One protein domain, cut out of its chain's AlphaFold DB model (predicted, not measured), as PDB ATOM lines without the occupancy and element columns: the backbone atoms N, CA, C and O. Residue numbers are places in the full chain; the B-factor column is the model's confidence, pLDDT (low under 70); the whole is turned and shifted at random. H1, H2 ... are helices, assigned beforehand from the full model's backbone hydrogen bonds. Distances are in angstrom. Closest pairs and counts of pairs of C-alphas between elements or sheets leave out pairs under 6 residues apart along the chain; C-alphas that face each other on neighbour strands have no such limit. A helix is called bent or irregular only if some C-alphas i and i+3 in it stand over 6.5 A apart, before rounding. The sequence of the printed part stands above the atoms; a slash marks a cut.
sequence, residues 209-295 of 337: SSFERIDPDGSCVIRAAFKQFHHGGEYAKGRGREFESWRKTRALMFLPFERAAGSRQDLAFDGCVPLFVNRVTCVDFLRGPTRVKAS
ATOM      1  N   SER A 209     -58.353  35.883  19.279       87.00
ATOM      2  CA  SER A 209     -58.268  35.111  20.512       87.00
ATOM      3  C   SER A 209     -56.923  34.384  20.610       87.00
ATOM      4  O   SER A 209     -56.389  33.857  19.632       87.00
ATOM      5  N   SER A 210     -56.407  34.217  21.829       80.75
ATOM      6  CA  SER A 210     -55.184  33.432  22.068       80.75
ATOM      7  C   SER A 210     -55.281  31.970  21.592       80.75
ATOM      8  O   SER A 210     -54.263  31.329  21.313       80.75
ATOM      9  N   PHE A 211     -56.499  31.434  21.433       82.62
ATOM     10  CA  PHE A 211     -56.750  30.103  20.873       82.62
ATOM     11  C   PHE A 211     -56.412  29.992  19.380       82.62
ATOM     12  O   PHE A 211     -56.126  28.886  18.913       82.62
ATOM     13  N   GLU A 212     -56.397  31.105  18.645       81.56
ATOM     14  CA  GLU A 212     -56.070  31.146  17.214       81.56
ATOM     15  C   GLU A 212     -54.562  31.105  16.949       81.56
ATOM     16  O   GLU A 212     -54.148  30.752  15.843       81.56
ATOM     17  N   ARG A 213     -53.738  31.351  17.983       81.50
ATOM     18  CA  ARG A 213     -52.269  31.218  17.955       81.50
ATOM     19  C   ARG A 213     -51.625  31.985  16.793       81.50
ATOM     20  O   ARG A 213     -50.745  31.453  16.110       81.50
ATOM     21  N   ILE A 214     -52.086  33.213  16.564       85.25
ATOM     22  CA  ILE A 214     -51.493  34.126  15.588       85.25
ATOM     23  C   ILE A 214     -50.141  34.603  16.129       85.25
ATOM     24  O   ILE A 214     -50.053  35.070  17.261       85.25
ATOM     25  N   ASP A 215     -49.084  34.447  15.332       84.50
ATOM     26  CA  ASP A 215     -47.739  34.917  15.666       84.50
ATOM     27  C   ASP A 215     -47.170  35.688  14.466       84.50
ATOM     28  O   ASP A 215     -46.979  35.089  13.399       84.50
ATOM     29  N   PRO A 216     -46.922  37.003  14.604       86.19
ATOM     30  CA  PRO A 216     -46.375  37.828  13.533       86.19
ATOM     31  C   PRO A 216     -44.857  37.652  13.351       86.19
ATOM     32  O   PRO A 216     -44.272  38.311  12.494       86.19
ATOM     33  N   ASP A 217     -44.197  36.795  14.142       87.38
ATOM     34  CA  ASP A 217     -42.775  36.491  13.978       87.38
ATOM     35  C   ASP A 217     -42.457  36.026  12.546       87.38
ATOM     36  O   ASP A 217     -43.038  35.066  12.026       87.38
ATOM     37  N   GLY A 218     -41.487  36.681  11.903       85.50
ATOM     38  CA  GLY A 218     -41.142  36.411  10.508       85.50
ATOM     39  C   GLY A 218     -40.741  34.955  10.248       85.50
ATOM     40  O   GLY A 218     -41.119  34.387   9.222       85.50
ATOM     41  N   SER A 219     -40.052  34.298  11.188       83.00
ATOM     42  CA  SER A 219     -39.691  32.880  11.049       83.00
ATOM     43  C   SER A 219     -40.917  31.975  11.150       83.00
ATOM     44  O   SER A 219     -41.007  30.976  10.425       83.00
ATOM     45  N   CYS A 220     -41.878  32.313  12.014       84.81
ATOM     46  CA  CYS A 220     -43.168  31.628  12.092       84.81
ATOM     47  C   CYS A 220     -43.944  31.761  10.774       84.81
ATOM     48  O   CYS A 220     -44.396  30.745  10.237       84.81
ATOM     49  N   VAL A 221     -44.015  32.967  10.202       87.44
ATOM     50  CA  VAL A 221     -44.700  33.232   8.925       87.44
ATOM     51  C   VAL A 221     -44.040  32.483   7.765       87.44
ATOM     52  O   VAL A 221     -44.732  31.807   7.004       87.44
ATOM     53  N   ILE A 222     -42.710  32.518   7.649       86.81
ATOM     54  CA  ILE A 222     -41.961  31.800   6.601       86.81
ATOM     55  C   ILE A 222     -42.212  30.291   6.690       86.81
ATOM     56  O   ILE A 222     -42.526  29.640   5.689       86.81
ATOM     57  N   ARG A 223     -42.152  29.716   7.899       83.44
ATOM     58  CA  ARG A 223     -42.443  28.289   8.115       83.44
ATOM     59  C   ARG A 223     -43.898  27.951   7.803       83.44
ATOM     60  O   ARG A 223     -44.161  26.879   7.256       83.44
ATOM     61  N   ALA A 224     -44.840  28.820   8.159       85.31
ATOM     62  CA  ALA A 224     -46.253  28.639   7.847       85.31
ATOM     63  C   ALA A 224     -46.496  28.683   6.332       85.31
ATOM     64  O   ALA A 224     -47.164  27.797   5.802       85.31
ATOM     65  N   ALA A 225     -45.889  29.639   5.626       87.56
ATOM     66  CA  ALA A 225     -45.966  29.756   4.176       87.56
ATOM     67  C   ALA A 225     -45.382  28.522   3.476       87.56
ATOM     68  O   ALA A 225     -46.060  27.922   2.640       87.56
ATOM     69  N   PHE A 226     -44.188  28.069   3.880       86.44
ATOM     70  CA  PHE A 226     -43.609  26.825   3.367       86.44
ATOM     71  C   PHE A 226     -44.585  25.656   3.557       86.44
ATOM     72  O   PHE A 226     -44.950  24.991   2.593       86.44
ATOM     73  N   LYS A 227     -45.099  25.446   4.776       84.88
ATOM     74  CA  LYS A 227     -46.066  24.371   5.059       84.88
ATOM     75  C   LYS A 227     -47.347  24.481   4.232       84.88
ATOM     76  O   LYS A 227     -47.899  23.458   3.844       84.88
ATOM     77  N   GLN A 228     -47.843  25.694   4.002       87.94
ATOM     78  CA  GLN A 228     -49.125  25.937   3.350       87.94
ATOM     79  C   GLN A 228     -49.052  25.777   1.827       87.94
ATOM     80  O   GLN A 228     -49.990  25.231   1.239       87.94
ATOM     81  N   PHE A 229     -47.974  26.261   1.205       87.38
ATOM     82  CA  PHE A 229     -47.873  26.448  -0.246       87.38
ATOM     83  C   PHE A 229     -46.886  25.499  -0.937       87.38
ATOM     84  O   PHE A 229     -46.970  25.327  -2.152       87.38
ATOM     85  N   HIS A 230     -45.971  24.856  -0.208       83.62
ATOM     86  CA  HIS A 230     -45.029  23.907  -0.799       83.62
ATOM     87  C   HIS A 230     -45.732  22.617  -1.249       83.62
ATOM     88  O   HIS A 230     -46.496  22.013  -0.494       83.62
ATOM     89  N   HIS A 231     -45.467  22.177  -2.483       76.75
ATOM     90  CA  HIS A 231     -46.115  21.010  -3.098       76.75
ATOM     91  C   HIS A 231     -45.283  19.715  -3.021       76.75
ATOM     92  O   HIS A 231     -45.794  18.652  -3.379       76.75
ATOM     93  N   GLY A 232     -44.024  19.789  -2.574       65.81
ATOM     94  CA  GLY A 232     -43.146  18.629  -2.386       65.81
ATOM     95  C   GLY A 232     -43.247  17.998  -0.986       65.81
ATOM     96  O   GLY A 232     -43.598  18.654  -0.004       65.81
ATOM     97  N   GLY A 233     -42.887  16.718  -0.880       59.12
ATOM     98  CA  GLY A 233     -42.891  15.966   0.382       59.12
ATOM     99  C   GLY A 233     -44.285  15.552   0.885       59.12
ATOM    100  O   GLY A 233     -45.317  16.018   0.409       59.12
ATOM    101  N   GLU A 234     -44.321  14.653   1.868       54.72
ATOM    102  CA  GLU A 234     -45.552  14.093   2.457       54.72
ATOM    103  C   GLU A 234     -46.128  14.970   3.586       54.72
ATOM    104  O   GLU A 234     -46.547  14.483   4.636       54.72
ATOM    105  N   TYR A 235     -46.119  16.298   3.434       59.31
ATOM    106  CA  TYR A 235     -46.623  17.170   4.497       59.31
ATOM    107  C   TYR A 235     -48.155  17.284   4.452       59.31
ATOM    108  O   TYR A 235     -48.718  18.126   3.760       59.31
ATOM    109  N   ALA A 236     -48.839  16.446   5.238       56.84
ATOM    110  CA  ALA A 236     -50.298  16.271   5.219       56.84
ATOM    111  C   ALA A 236     -51.147  17.492   5.652       56.84
ATOM    112  O   ALA A 236     -52.371  17.429   5.593       56.84
ATOM    113  N   LYS A 237     -50.535  18.588   6.125       67.88
ATOM    114  CA  LYS A 237     -51.258  19.737   6.713       67.88
ATOM    115  C   LYS A 237     -51.408  20.947   5.776       67.88
ATOM    116  O   LYS A 237     -52.100  21.890   6.139       67.88
ATOM    117  N   GLY A 238     -50.753  20.947   4.613       79.81
ATOM    118  CA  GLY A 238     -50.749  22.070   3.664       79.81
ATOM    119  C   GLY A 238     -51.715  21.912   2.489       79.81
ATOM    120  O   GLY A 238     -52.237  20.828   2.250       79.81
ATOM    121  N   ARG A 239     -51.893  22.982   1.696       87.38
ATOM    122  CA  ARG A 239     -52.644  22.947   0.418       87.38
ATOM    123  C   ARG A 239     -51.741  23.177  -0.796       87.38
ATOM    124  O   ARG A 239     -52.197  23.672  -1.821       87.38
ATOM    125  N   GLY A 240     -50.460  22.823  -0.706       87.56
ATOM    126  CA  GLY A 240     -49.481  23.130  -1.751       87.56
ATOM    127  C   GLY A 240     -49.815  22.540  -3.124       87.56
ATOM    128  O   GLY A 240     -49.614  23.204  -4.134       87.56
ATOM    129  N   ARG A 241     -50.402  21.334  -3.184       86.69
ATOM    130  CA  ARG A 241     -50.860  20.732  -4.455       86.69
ATOM    131  C   ARG A 241     -52.014  21.512  -5.092       86.69
ATOM    132  O   ARG A 241     -52.007  21.741  -6.298       86.69
ATOM    133  N   GLU A 242     -52.985  21.936  -4.280       88.50
ATOM    134  CA  GLU A 242     -54.110  22.766  -4.735       88.50
ATOM    135  C   GLU A 242     -53.622  24.139  -5.194       88.50
ATOM    136  O   GLU A 242     -54.016  24.607  -6.260       88.50
ATOM    137  N   PHE A 243     -52.724  24.754  -4.421       89.12
ATOM    138  CA  PHE A 243     -52.102  26.029  -4.749       89.12
ATOM    139  C   PHE A 243     -51.337  25.959  -6.074       89.12
ATOM    140  O   PHE A 243     -51.543  26.803  -6.942       89.12
ATOM    141  N   GLU A 244     -50.510  24.931  -6.274       88.56
ATOM    142  CA  GLU A 244     -49.736  24.761  -7.505       88.56
ATOM    143  C   GLU A 244     -50.645  24.577  -8.733       88.56
ATOM    144  O   GLU A 244     -50.405  25.183  -9.778       88.56
ATOM    145  N   SER A 245     -51.733  23.809  -8.606       88.81
ATOM    146  CA  SER A 245     -52.744  23.665  -9.665       88.81
ATOM    147  C   SER A 245     -53.460  24.994  -9.962       88.81
ATOM    148  O   SER A 245     -53.533  25.447 -11.111       88.81
ATOM    149  N   TRP A 246     -53.919  25.684  -8.913       89.62
ATOM    150  CA  TRP A 246     -54.581  26.988  -9.008       89.62
ATOM    151  C   TRP A 246     -53.687  28.056  -9.650       89.62
ATOM    152  O   TRP A 246     -54.159  28.881 -10.431       89.62
ATOM    153  N   ARG A 247     -52.390  28.028  -9.350       89.12
ATOM    154  CA  ARG A 247     -51.406  28.975  -9.869       89.12
ATOM    155  C   ARG A 247     -51.060  28.701 -11.329       89.12
ATOM    156  O   ARG A 247     -51.019  29.639 -12.126       89.12
ATOM    157  N   LYS A 248     -50.845  27.430 -11.695       86.19
ATOM    158  CA  LYS A 248     -50.521  27.016 -13.074       86.19
ATOM    159  C   LYS A 248     -51.594  27.434 -14.072       86.19
ATOM    160  O   LYS A 248     -51.263  27.898 -15.155       86.19
ATOM    161  N   THR A 249     -52.864  27.354 -13.681       86.75
ATOM    162  CA  THR A 249     -53.994  27.791 -14.524       86.75
ATOM    163  C   THR A 249     -54.056  29.307 -14.752       86.75
ATOM    164  O   THR A 249     -54.799  29.756 -15.619       86.75
ATOM    165  N   ARG A 250     -53.276  30.101 -14.008       84.31
ATOM    166  CA  ARG A 250     -53.249  31.572 -14.073       84.31
ATOM    167  C   ARG A 250     -51.911  32.147 -14.549       84.31
ATOM    168  O   ARG A 250     -51.760  33.361 -14.555       84.31
ATOM    169  N   ALA A 251     -50.946  31.295 -14.911       79.44
ATOM    170  CA  ALA A 251     -49.609  31.687 -15.376       79.44
ATOM    171  C   ALA A 251     -48.880  32.710 -14.470       79.44
ATOM    172  O   ALA A 251     -48.114  33.545 -14.947       79.44
ATOM    173  N   LEU A 252     -49.107  32.655 -13.153       80.62
ATOM    174  CA  LEU A 252     -48.524  33.616 -12.210       80.62
ATOM    175  C   LEU A 252     -47.042  33.324 -11.959       80.62
ATOM    176  O   LEU A 252     -46.664  32.164 -11.768       80.62
ATOM    177  N   MET A 253     -46.221  34.374 -11.875       81.25
ATOM    178  CA  MET A 253     -44.831  34.267 -11.421       81.25
ATOM    179  C   MET A 253     -44.783  33.655 -10.014       81.25
ATOM    180  O   MET A 253     -45.607  33.974  -9.154       81.25
ATOM    181  N   PHE A 254     -43.830  32.748  -9.797       86.81
ATOM    182  CA  PHE A 254     -43.662  32.055  -8.526       86.81
ATOM    183  C   PHE A 254     -42.215  31.675  -8.306       86.81
ATOM    184  O   PHE A 254     -41.627  30.984  -9.138       86.81
ATOM    185  N   LEU A 255     -41.683  32.086  -7.164       88.94
ATOM    186  CA  LEU A 255     -40.404  31.601  -6.678       88.94
ATOM    187  C   LEU A 255     -40.671  30.433  -5.719       88.94
ATOM    188  O   LEU A 255     -41.355  30.639  -4.721       88.94
ATOM    189  N   PRO A 256     -40.208  29.203  -5.989       85.25
ATOM    190  CA  PRO A 256     -40.469  28.077  -5.101       85.25
ATOM    191  C   PRO A 256     -40.056  28.364  -3.655       85.25
ATOM    192  O   PRO A 256     -38.980  28.894  -3.400       85.25
ATOM    193  N   PHE A 257     -40.920  28.009  -2.703       82.81
ATOM    194  CA  PHE A 257     -40.536  28.016  -1.295       82.81
ATOM    195  C   PHE A 257     -39.529  26.894  -1.062       82.81
ATOM    196  O   PHE A 257     -39.873  25.720  -1.211       82.81
ATOM    197  N   GLU A 258     -38.310  27.242  -0.676       73.88
ATOM    198  CA  GLU A 258     -37.313  26.255  -0.292       73.88
ATOM    199  C   GLU A 258     -37.516  25.823   1.157       73.88
ATOM    200  O   GLU A 258     -37.948  26.595   2.022       73.88
ATOM    201  N   ARG A 259     -37.234  24.547   1.433       69.50
ATOM    202  CA  ARG A 259     -37.237  24.075   2.811       69.50
ATOM    203  C   ARG A 259     -36.034  24.706   3.483       69.50
ATOM    204  O   ARG A 259     -34.916  24.277   3.228       69.50
ATOM    205  N   ALA A 260     -36.277  25.628   4.405       63.38
ATOM    206  CA  ALA A 260     -35.255  26.037   5.354       63.38
ATOM    207  C   ALA A 260     -34.908  24.827   6.243       63.38
ATOM    208  O   ALA A 260     -35.593  24.522   7.223       63.38
ATOM    209  N   ALA A 261     -33.927  24.043   5.793       55.72
ATOM    210  CA  ALA A 261     -33.489  22.797   6.407       55.72
ATOM    211  C   ALA A 261     -32.267  22.990   7.317       55.72
ATOM    212  O   ALA A 261     -31.927  22.059   8.048       55.72
ATOM    213  N   GLY A 262     -31.633  24.164   7.288       53.25
ATOM    214  CA  GLY A 262     -30.484  24.487   8.121       53.25
ATOM    215  C   GLY A 262     -30.742  25.625   9.108       53.25
ATOM    216  O   GLY A 262     -31.712  25.607   9.870       53.25
ATOM    217  N   SER A 263     -29.776  26.535   9.183       57.94
ATOM    218  CA  SER A 263     -29.550  27.453  10.301       57.94
ATOM    219  C   SER A 263     -30.542  28.628  10.345       57.94
ATOM    220  O   SER A 263     -31.437  28.758   9.512       57.94
ATOM    221  N   ARG A 264     -30.392  29.523  11.332       59.75
ATOM    222  CA  ARG A 264     -31.190  30.762  11.434       59.75
ATOM    223  C   ARG A 264     -31.061  31.655  10.182       59.75
ATOM    224  O   ARG A 264     -32.018  32.354   9.860       59.75
ATOM    225  N   GLN A 265     -29.933  31.603   9.463       61.81
ATOM    226  CA  GLN A 265     -29.708  32.360   8.220       61.81
ATOM    227  C   GLN A 265     -30.616  31.890   7.088       61.81
ATOM    228  O   GLN A 265     -31.244  32.719   6.436       61.81
ATOM    229  N   ASP A 266     -30.739  30.577   6.914       65.56
ATOM    230  CA  ASP A 266     -31.545  29.952   5.866       65.56
ATOM    231  C   ASP A 266     -33.012  30.407   5.970       65.56
ATOM    232  O   ASP A 266     -33.696  30.636   4.976       65.56
ATOM    233  N   LEU A 267     -33.516  30.599   7.196       70.69
ATOM    234  CA  LEU A 267     -34.859  31.140   7.414       70.69
ATOM    235  C   LEU A 267     -34.941  32.634   7.094       70.69
ATOM    236  O   LEU A 267     -35.863  33.043   6.395       70.69
ATOM    237  N   ALA A 268     -34.008  33.442   7.605       70.44
ATOM    238  CA  ALA A 268     -34.059  34.897   7.476       70.44
ATOM    239  C   ALA A 268     -33.754  35.408   6.057       70.44
ATOM    240  O   ALA A 268     -34.245  36.476   5.701       70.44
ATOM    241  N   PHE A 269     -32.983  34.671   5.249       74.25
ATOM    242  CA  PHE A 269     -32.602  35.057   3.883       74.25
ATOM    243  C   PHE A 269     -33.275  34.184   2.824       74.25
ATOM    244  O   PHE A 269     -34.072  34.690   2.033       74.25
ATOM    245  N   ASP A 270     -33.027  32.874   2.831       77.31
ATOM    246  CA  ASP A 270     -33.527  32.001   1.759       77.31
ATOM    247  C   ASP A 270     -35.048  31.824   1.845       77.31
ATOM    248  O   ASP A 270     -35.739  31.743   0.832       77.31
ATOM    249  N   GLY A 271     -35.605  31.839   3.058       80.31
ATOM    250  CA  GLY A 271     -37.048  31.781   3.279       80.31
ATOM    251  C   GLY A 271     -37.787  33.100   3.023       80.31
ATOM    252  O   GLY A 271     -38.968  33.080   2.654       80.31
ATOM    253  N   CYS A 272     -37.128  34.251   3.198       84.06
ATOM    254  CA  CYS A 272     -37.797  35.551   3.120       84.06
ATOM    255  C   CYS A 272     -38.038  36.004   1.674       84.06
ATOM    256  O   CYS A 272     -39.091  36.577   1.382       84.06
ATOM    257  N   VAL A 273     -37.121  35.695   0.749       87.31
ATOM    258  CA  VAL A 273     -37.227  36.121  -0.656       87.31
ATOM    259  C   VAL A 273     -38.432  35.476  -1.358       87.31
ATOM    260  O   VAL A 273     -39.248  36.221  -1.910       87.31
ATOM    261  N   PRO A 274     -38.648  34.144  -1.298       88.50
ATOM    262  CA  PRO A 274     -39.850  33.521  -1.850       88.50
ATOM    263  C   PRO A 274     -41.129  34.040  -1.197       88.50
ATOM    264  O   PRO A 274     -42.117  34.275  -1.893       88.50
ATOM    265  N   LEU A 275     -41.121  34.278   0.119       89.12
ATOM    266  CA  LEU A 275     -42.278  34.848   0.806       89.12
ATOM    267  C   LEU A 275     -42.615  36.239   0.263       89.12
ATOM    268  O   LEU A 275     -43.771  36.496  -0.072       89.12
ATOM    269  N   PHE A 276     -41.620  37.116   0.125       89.56
ATOM    270  CA  PHE A 276     -41.823  38.464  -0.389       89.56
ATOM    271  C   PHE A 276     -42.293  38.449  -1.845       89.56
ATOM    272  O   PHE A 276     -43.308  39.071  -2.156       89.56
ATOM    273  N   VAL A 277     -41.616  37.717  -2.734       91.06
ATOM    274  CA  VAL A 277     -41.972  37.640  -4.163       91.06
ATOM    275  C   VAL A 277     -43.390  37.097  -4.352       91.06
ATOM    276  O   VAL A 277     -44.171  37.658  -5.118       91.06
ATOM    277  N   ASN A 278     -43.760  36.054  -3.607       91.81
ATOM    278  CA  ASN A 278     -45.045  35.382  -3.780       91.81
ATOM    279  C   ASN A 278     -46.193  36.003  -2.978       91.81
ATOM    280  O   ASN A 278     -47.327  35.554  -3.139       91.81
ATOM    281  N   ARG A 279     -45.943  36.998  -2.112       91.12
ATOM    282  CA  ARG A 279     -46.909  37.479  -1.101       91.12
ATOM    283  C   ARG A 279     -48.305  37.764  -1.657       91.12
ATOM    284  O   ARG A 279     -49.291  37.327  -1.073       91.12
ATOM    285  N   VAL A 280     -48.390  38.434  -2.808       89.81
ATOM    286  CA  VAL A 280     -49.667  38.793  -3.445       89.81
ATOM    287  C   VAL A 280     -50.386  37.535  -3.928       89.81
ATOM    288  O   VAL A 280     -51.519  37.283  -3.531       89.81
ATOM    289  N   THR A 281     -49.686  36.681  -4.676       90.19
ATOM    290  CA  THR A 281     -50.194  35.388  -5.158       90.19
ATOM    291  C   THR A 281     -50.676  34.490  -4.013       90.19
ATOM    292  O   THR A 281     -51.731  33.860  -4.108       90.19
ATOM    293  N   CYS A 282     -49.920  34.434  -2.915       90.56
ATOM    294  CA  CYS A 282     -50.272  33.681  -1.716       90.56
ATOM    295  C   CYS A 282     -51.542  34.232  -1.058       90.56
ATOM    296  O   CYS A 282     -52.451  33.460  -0.756       90.56
ATOM    297  N   VAL A 283     -51.637  35.550  -0.864       89.56
ATOM    298  CA  VAL A 283     -52.819  36.197  -0.273       89.56
ATOM    299  C   VAL A 283     -54.052  36.018  -1.159       89.56
ATOM    300  O   VAL A 283     -55.119  35.695  -0.640       89.56
ATOM    301  N   ASP A 284     -53.924  36.135  -2.481       89.31
ATOM    302  CA  ASP A 284     -55.030  35.925  -3.423       89.31
ATOM    303  C   ASP A 284     -55.559  34.491  -3.367       89.31
ATOM    304  O   ASP A 284     -56.772  34.267  -3.274       89.31
ATOM    305  N   PHE A 285     -54.650  33.512  -3.334       89.00
ATOM    306  CA  PHE A 285     -55.038  32.124  -3.123       89.00
ATOM    307  C   PHE A 285     -55.679  31.901  -1.758       89.00
ATOM    308  O   PHE A 285     -56.530  31.033  -1.656       89.00
ATOM    309  N   LEU A 286     -55.299  32.620  -0.700       88.12
ATOM    310  CA  LEU A 286     -55.931  32.473   0.616       88.12
ATOM    311  C   LEU A 286     -57.302  33.158   0.690       88.12
ATOM    312  O   LEU A 286     -58.196  32.627   1.350       88.12
ATOM    313  N   ARG A 287     -57.491  34.278  -0.020       83.81
ATOM    314  CA  ARG A 287     -58.748  35.044  -0.096       83.81
ATOM    315  C   ARG A 287     -59.858  34.318  -0.858       83.81
ATOM    316  O   ARG A 287     -61.029  34.420  -0.491       83.81
ATOM    317  N   GLY A 288     -59.515  33.570  -1.908       69.25
ATOM    318  CA  GLY A 288     -60.493  32.785  -2.675       69.25
ATOM    319  C   GLY A 288     -61.252  31.744  -1.821       69.25
ATOM    320  O   GLY A 288     -62.480  31.754  -1.802       69.25
ATOM    321  N   PRO A 289     -60.560  30.876  -1.064       54.75
ATOM    322  CA  PRO A 289     -61.138  29.894  -0.152       54.75
ATOM    323  C   PRO A 289     -61.789  30.478   1.109       54.75
ATOM    324  O   PRO A 289     -62.715  29.860   1.631       54.75
ATOM    325  N   THR A 290     -61.343  31.629   1.631       46.28
ATOM    326  CA  THR A 290     -61.992  32.254   2.804       46.28
ATOM    327  C   THR A 290     -63.355  32.855   2.470       46.28
ATOM    328  O   THR A 290     -64.249  32.804   3.312       46.28
ATOM    329  N   ARG A 291     -63.587  33.296   1.224       38.31
ATOM    330  CA  ARG A 291     -64.935  33.683   0.762       38.31
ATOM    331  C   ARG A 291     -65.926  32.515   0.716       38.31
ATOM    332  O   ARG A 291     -67.107  32.731   0.949       38.31
ATOM    333  N   VAL A 292     -65.463  31.283   0.485       39.44
ATOM    334  CA  VAL A 292     -66.344  30.099   0.409       39.44
ATOM    335  C   VAL A 292     -66.801  29.627   1.798       39.44
ATOM    336  O   VAL A 292     -67.910  29.111   1.938       39.44
ATOM    337  N   LYS A 293     -66.001  29.842   2.855       35.22
ATOM    338  CA  LYS A 293     -66.390  29.464   4.228       35.22
ATOM    339  C   LYS A 293     -67.385  30.427   4.879       35.22
ATOM    340  O   LYS A 293     -68.239  29.957   5.622       35.22
ATOM    341  N   ALA A 294     -67.342  31.724   4.568       36.91
ATOM    342  CA  ALA A 294     -68.341  32.674   5.074       36.91
ATOM    343  C   ALA A 294     -69.765  32.377   4.552       36.91
ATOM    344  O   ALA A 294     -70.746  32.701   5.214       36.91
ATOM    345  N   SER A 295     -69.891  31.704   3.401       35.25
ATOM    346  CA  SER A 295     -71.177  31.299   2.816       35.25
ATOM    347  C   SER A 295     -71.661  29.897   3.216       35.25
ATOM    348  O   SER A 295     -72.720  29.475   2.757       35.25
TER     349      SER A 295
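Overview. This is residues 209 to 295 of the 337 residues of an uncharacterized protein of Emiliania huxleyi (UniProt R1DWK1). Three helices gather round H1: H2 meets its last residues, H3 its first, and the long, kinked H4 crosses it; residues 209 to 217 and 287 to 295 stick out. The 87 printed residues hold four named helices, H1 to H4 in order, all helix, compact with a radius of gyration of the C-alphas of 13.5 A, spanning 41 by 36 by 25 A.

Along the chain. H1, residues 218 to 229, begins at C-alpha (-41.142, 36.411, 10.508) and is 16.1 A long. H2 is residues 240 to 248, H3 264 to 270. H4, residues 272 to 294, 30.7 A, ends at (-68.341, 32.674, 5.074); it is irregular, C-alphas 277 to 280 being 7.8 A apart, with a kink of 61 degrees near 279.

Arrangement. H1, the hub, touches H2 with residues 227 to 229 alone, about perpendicular at 75 degrees; the closest C-alphas, Phe 229 and Gly 240, are 4.0 A apart. Every O i to N i+4 pair is within hydrogen-bond range in H1, H2 and H3, and 13 of 19 in H4.

Size, cuts and confidence. The printed part has no cut. The link H2 to H3 is long. Residues 232 to 237, 259 to 266 and 288 to 295 are under pLDDT 70.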